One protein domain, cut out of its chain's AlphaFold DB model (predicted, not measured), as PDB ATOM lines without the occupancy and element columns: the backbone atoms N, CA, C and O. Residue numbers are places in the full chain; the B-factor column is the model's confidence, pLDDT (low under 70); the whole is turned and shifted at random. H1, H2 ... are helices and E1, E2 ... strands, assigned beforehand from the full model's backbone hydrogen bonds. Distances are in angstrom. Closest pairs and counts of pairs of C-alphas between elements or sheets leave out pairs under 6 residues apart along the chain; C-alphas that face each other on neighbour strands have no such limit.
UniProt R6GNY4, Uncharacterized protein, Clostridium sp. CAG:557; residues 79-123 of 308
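This is residues 79 to 123 of the 308 residues of an uncharacterized protein of Clostridium sp. CAG:557 (UniProt R6GNY4). A two-strand ribbon, E1 and E2, makes one side of this small domain and a single helix, H1, the other; residues 105 to 116, with no named element, fold back from the helix's end to the ribbon. The 45 printed residues run E1, H1, E2; the sheet, order E1 - E2, is antiparallel and the class is mixed, helices and strands. It is only just compact, close to loose, with a radius of gyration of the C-alphas of 11.1 A and spans of 31 by 27 by 15 A.

Find C-alpha 79 at (31.854, 27.149, -8.845); from there E1, residues 79 to 83, runs 13.0 A. Next look for C-alpha 89 at (18.976, 32.668, -23.590), where H1, residues 89 to 104, begins its 22.3 A. E2, residues 117 to 121, runs 13.1 A to C-alpha 121 at (35.329, 24.592, -8.591).

E1 and E2 are antiparallel at 160 degrees; look for N 82 and O 118, 2.8 A apart, within hydrogen-bond range. In H1 every O i to N i+4 pair is within that range.

The printed part has no cut. E1 to H1 is a tight link, H1 to E2 a long one of 12 residues. Residues 103 to 112, 114 to 115 and 121 to 123 have pLDDT under 70.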
ATOM      1  N   GLY A  79      30.923  27.055  -7.735       70.00
ATOM      2  CA  GLY A  79      31.854  27.149  -8.845       70.00
ATOM      3  C   GLY A  79      31.272  27.955  -9.983       70.00
ATOM      4  O   GLY A  79      30.105  28.348  -9.954       70.00
ATOM      5  N   PHE A  80      32.111  28.204 -10.972       74.12
ATOM      6  CA  PHE A  80      31.751  28.943 -12.168       74.12
ATOM      7  C   PHE A  80      31.710  27.981 -13.348       74.12
ATOM      8  O   PHE A  80      32.600  27.148 -13.519       74.12
ATOM      9  N   ILE A  81      30.665  28.094 -14.164       79.19
ATOM     10  CA  ILE A  81      30.607  27.421 -15.460       79.19
ATOM     11  C   ILE A  81      31.165  28.405 -16.483       79.19
ATOM     12  O   ILE A  81      30.565  29.451 -16.730       79.19
ATOM     13  N   ASN A  82      32.310  28.070 -17.066       81.00
ATOM     14  CA  ASN A  82      32.914  28.841 -18.141       81.00
ATOM     15  C   ASN A  82      32.461  28.281 -19.488       81.00
ATOM     16  O   ASN A  82      32.504  27.073 -19.712       81.00
ATOM     17  N   ALA A  83      32.064  29.169 -20.396       83.38
ATOM     18  CA  ALA A  83      31.729  28.834 -21.773       83.38
ATOM     19  C   ALA A  83      32.707  29.538 -22.717       83.38
ATOM     20  O   ALA A  83      32.957  30.733 -22.565       83.38
ATOM     21  N   LYS A  84      33.244  28.817 -23.708       80.31
ATOM     22  CA  LYS A  84      34.126  29.418 -24.729       80.31
ATOM     23  C   LYS A  84      33.409  30.455 -25.604       80.31
ATOM     24  O   LYS A  84      34.029  31.425 -26.020       80.31
ATOM     25  N   ASN A  85      32.115  30.254 -25.863       82.38
ATOM     26  CA  ASN A  85      31.286  31.108 -26.714       82.38
ATOM     27  C   ASN A  85      30.064  31.631 -25.946       82.38
ATOM     28  O   ASN A  85      29.613  31.018 -24.976       82.38
ATOM     29  N   ARG A  86      29.497  32.753 -26.405       79.38
ATOM     30  CA  ARG A  86      28.275  33.327 -25.826       79.38
ATOM     31  C   ARG A  86      27.097  32.370 -26.030       79.38
ATOM     32  O   ARG A  86      26.789  31.999 -27.159       79.38
ATOM     33  N   LEU A  87      26.437  32.000 -24.937       80.44
ATOM     34  CA  LEU A  87      25.254  31.140 -24.957       80.44
ATOM     35  C   LEU A  87      23.995  31.942 -25.317       80.44
ATOM     36  O   LEU A  87      23.882  33.128 -24.989       80.44
ATOM     37  N   THR A  88      23.035  31.282 -25.967       86.50
ATOM     38  CA  THR A  88      21.685  31.825 -26.159       86.50
ATOM     39  C   THR A  88      20.911  31.820 -24.840       86.50
ATOM     40  O   THR A  88      21.296  31.167 -23.861       86.50
ATOM     41  N   LYS A  89      19.803  32.566 -24.795       84.44
ATOM     42  CA  LYS A  89      18.976  32.668 -23.590       84.44
ATOM     43  C   LYS A  89      18.333  31.320 -23.241       84.44
ATOM     44  O   LYS A  89      18.425  30.917 -22.086       84.44
ATOM     45  N   GLU A  90      17.827  30.572 -24.231       84.81
ATOM     46  CA  GLU A  90      17.267  29.234 -23.981       84.81
ATOM     47  C   GLU A  90      18.313  28.263 -23.418       84.81
ATOM     48  O   GLU A  90      18.031  27.539 -22.466       84.81
ATOM     49  N   ALA A  91      19.538  28.273 -23.958       79.06
ATOM     50  CA  ALA A  91      20.611  27.398 -23.482       79.06
ATOM     51  C   ALA A  91      21.025  27.729 -22.039       79.06
ATOM     52  O   ALA A  91      21.306  26.830 -21.248       79.06
ATOM     53  N   THR A  92      21.027  29.015 -21.682       81.56
ATOM     54  CA  THR A  92      21.350  29.482 -20.327       81.56
ATOM     55  C   THR A  92      20.271  29.074 -19.324       81.56
ATOM     56  O   THR A  92      20.588  28.635 -18.218       81.56
ATOM     57  N   ASP A  93      18.999  29.192 -19.705       85.06
ATOM     58  CA  ASP A  93      17.873  28.829 -18.844       85.06
ATOM     59  C   ASP A  93      17.772  27.303 -18.661       85.06
ATOM     60  O   ASP A  93      17.561  26.836 -17.539       85.06
ATOM     61  N   ALA A  94      18.048  26.518 -19.710       81.88
ATOM     62  CA  ALA A  94      18.166  25.061 -19.617       81.88
ATOM     63  C   ALA A  94      19.321  24.628 -18.695       81.88
ATOM     64  O   ALA A  94      19.139  23.753 -17.847       81.88
ATOM     65  N   LEU A  95      20.487  25.282 -18.800       79.94
ATOM     66  CA  LEU A  95      21.627  25.058 -17.904       79.94
ATOM     67  C   LEU A  95      21.279  25.382 -16.449       79.94
ATOM     68  O   LEU A  95      21.585  24.585 -15.567       79.94
ATOM     69  N   LYS A  96      20.604  26.507 -16.182       82.00
ATOM     70  CA  LYS A  96      20.151  26.866 -14.827       82.00
ATOM     71  C   LYS A  96      19.173  25.844 -14.254       82.00
ATOM     72  O   LYS A  96      19.303  25.489 -13.086       82.00
ATOM     73  N   ALA A  97      18.220  25.366 -15.053       81.94
ATOM     74  CA  ALA A  97      17.250  24.364 -14.622       81.94
ATOM     75  C   ALA A  97      17.924  23.017 -14.307       81.94
ATOM     76  O   ALA A  97      17.643  22.414 -13.270       81.94
ATOM     77  N   ALA A  98      18.856  22.579 -15.161       78.38
ATOM     78  CA  ALA A  98      19.654  21.376 -14.933       78.38
ATOM     79  C   ALA A  98      20.531  21.501 -13.676       78.38
ATOM     80  O   ALA A  98      20.584  20.578 -12.866       78.38
ATOM     81  N   TRP A  99      21.156  22.666 -13.475       76.44
ATOM     82  CA  TRP A  99      21.963  22.961 -12.292       76.44
ATOM     83  C   TRP A  99      21.114  22.945 -11.019       76.44
ATOM     84  O   TRP A  99      21.457  22.272 -10.056       76.44
ATOM     85  N   TYR A 100      19.958  23.611 -11.017       76.69
ATOM     86  CA  TYR A 100      19.061  23.613  -9.861       76.69
ATOM     87  C   TYR A 100      18.621  22.195  -9.479       76.69
ATOM     88  O   TYR A 100      18.701  21.838  -8.309       76.69
ATOM     89  N   LYS A 101      18.249  21.366 -10.464       75.25
ATOM     90  CA  LYS A 101      17.834  19.970 -10.247       75.25
ATOM     91  C   LYS A 101      18.945  19.093  -9.654       75.25
ATOM     92  O   LYS A 101      18.658  18.200  -8.863       75.25
ATOM     93  N   PHE A 102      20.198  19.351 -10.025       72.62
ATOM     94  CA  PHE A 102      21.359  18.640  -9.489       72.62
ATOM     95  C   PHE A 102      21.641  19.003  -8.026       72.62
ATOM     96  O   PHE A 102      21.929  18.119  -7.232       72.62
ATOM     97  N   TYR A 103      21.526  20.282  -7.652       68.19
ATOM     98  CA  TYR A 103      21.790  20.737  -6.277       68.19
ATOM     99  C   TYR A 103      20.569  20.647  -5.343       68.19
ATOM    100  O   TYR A 103      20.731  20.792  -4.133       68.19
ATOM    101  N   SER A 104      19.352  20.447  -5.867       67.38
ATOM    102  CA  SER A 104      18.128  20.354  -5.057       67.38
ATOM    103  C   SER A 104      17.864  18.958  -4.488       67.38
ATOM    104  O   SER A 104      17.122  18.849  -3.515       67.38
ATOM    105  N   ASN A 105      18.445  17.905  -5.078       57.03
ATOM    106  CA  ASN A 105      18.212  16.513  -4.689       57.03
ATOM    107  C   ASN A 105      19.524  15.817  -4.304       57.03
ATOM    108  O   ASN A 105      20.508  15.924  -5.024       57.03
ATOM    109  N   ASN A 106      19.497  15.043  -3.215       55.62
ATOM    110  CA  ASN A 106      20.618  14.226  -2.720       55.62
ATOM    111  C   ASN A 106      20.864  12.928  -3.518       55.62
ATOM    112  O   ASN A 106      21.606  12.063  -3.060       55.62
ATOM    113  N   ASP A 107      20.246  12.782  -4.689       55.22
ATOM    114  CA  ASP A 107      20.540  11.676  -5.600       55.22
ATOM    115  C   ASP A 107      21.822  11.978  -6.385       55.22
ATOM    116  O   ASP A 107      22.084  13.137  -6.717       55.22
ATOM    117  N   GLU A 108      22.590  10.936  -6.726       53.44
ATOM    118  CA  GLU A 108      23.750  10.992  -7.629       53.44
ATOM    119  C   GLU A 108      23.320  11.381  -9.057       53.44
ATOM    120  O   GLU A 108      23.345  10.595 -10.002       53.44
ATOM    121  N   ASN A 109      22.870  12.618  -9.230       56.75
ATOM    122  CA  ASN A 109      22.632  13.188 -10.540       56.75
ATOM    123  C   ASN A 109      23.991  13.455 -11.189       56.75
ATOM    124  O   ASN A 109      24.936  13.853 -10.519       56.75
ATOM    125  N   VAL A 110      24.103  13.252 -12.499       59.03
ATOM    126  CA  VAL A 110      25.309  13.563 -13.278       59.03
ATOM    127  C   VAL A 110      24.935  14.617 -14.313       59.03
ATOM    128  O   VAL A 110      23.974  14.438 -15.061       59.03
ATOM    129  N   ILE A 111      25.678  15.725 -14.367       64.94
ATOM    130  CA  ILE A 111      25.518  16.741 -15.417       64.94
ATOM    131  C   ILE A 111      26.502  16.433 -16.541       64.94
ATOM    132  O   ILE A 111      27.714  16.418 -16.334       64.94
ATOM    133  N   ILE A 112      25.977  16.240 -17.749       64.19
ATOM    134  CA  ILE A 112      26.780  16.152 -18.969       64.19
ATOM    135  C   ILE A 112      26.997  17.577 -19.485       64.19
ATOM    136  O   ILE A 112      26.039  18.293 -19.779       64.19
ATOM    137  N   LEU A 113      28.258  17.998 -19.572       70.12
ATOM    138  CA  LEU A 113      28.638  19.286 -20.147       70.12
ATOM    139  C   LEU A 113      28.887  19.119 -21.651       70.12
ATOM    140  O   LEU A 113      29.667  18.263 -22.061       70.12
ATOM    141  N   ASN A 114      28.228  19.943 -22.468       68.06
ATOM    142  CA  ASN A 114      28.482  19.999 -23.908       68.06
ATOM    143  C   ASN A 114      29.873  20.578 -24.213       68.06
ATOM    144  O   ASN A 114      30.457  21.302 -23.403       68.06
ATOM    145  N   ASP A 115      30.377  20.286 -25.415       69.94
ATOM    146  CA  ASP A 115      31.702  20.715 -25.857       69.94
ATOM    147  C   ASP A 115      31.887  22.243 -25.728       69.94
ATOM    148  O   ASP A 115      31.050  23.040 -26.159       69.94
ATOM    149  N   GLY A 116      32.978  22.656 -25.078       72.44
ATOM    150  CA  GLY A 116      33.286  24.059 -24.783       72.44
ATOM    151  C   GLY A 116      32.765  24.621 -23.451       72.44
ATOM    152  O   GLY A 116      33.034  25.796 -23.179       72.44
ATOM    153  N   LEU A 117      32.082  23.821 -22.620       79.69
ATOM    154  CA  LEU A 117      31.744  24.160 -21.230       79.69
ATOM    155  C   LEU A 117      32.741  23.526 -20.250       79.69
ATOM    156  O   LEU A 117      33.062  22.345 -20.360       79.69
ATOM    157  N   SER A 118      33.207  24.288 -19.262       78.56
ATOM    158  CA  SER A 118      34.046  23.771 -18.175       78.56
ATOM    159  C   SER A 118      33.552  24.243 -16.814       78.56
ATOM    160  O   SER A 118      33.174  25.401 -16.636       78.56
ATOM    161  N   PHE A 119      33.550  23.336 -15.836       77.25
ATOM    162  CA  PHE A 119      33.234  23.671 -14.453       77.25
ATOM    163  C   PHE A 119      34.519  23.961 -13.680       77.25
ATOM    164  O   PHE A 119      35.384  23.096 -13.542       77.25
ATOM    165  N   GLN A 120      34.640  25.182 -13.168       73.06
ATOM    166  CA  GLN A 120      35.689  25.567 -12.236       73.06
ATOM    167  C   GLN A 120      35.117  25.612 -10.828       73.06
ATOM    168  O   GLN A 120      34.341  26.493 -10.464       73.06
ATOM    169  N   VAL A 121      35.545  24.645 -10.031       65.00
ATOM    170  CA  VAL A 121      35.329  24.592  -8.591       65.00
ATOM    171  C   VAL A 121      35.920  25.845  -7.931       65.00
ATOM    172  O   VAL A 121      37.109  26.113  -8.095       65.00
ATOM    173  N   ALA A 122      35.142  26.578  -7.128       63.44
ATOM    174  CA  ALA A 122      35.713  27.547  -6.195       63.44
ATOM    175  C   ALA A 122      36.468  26.764  -5.111       63.44
ATOM    176  O   ALA A 122      35.912  25.878  -4.453       63.44
ATOM    177  N   SER A 123      37.765  27.026  -4.969       55.97
ATOM    178  CA  SER A 123      38.621  26.332  -4.007       55.97
ATOM    179  C   SER A 123      38.182  26.632  -2.569       55.97
ATOM    180  O   SER A 123      38.257  27.778  -2.140       55.97
TER     181      SER A 123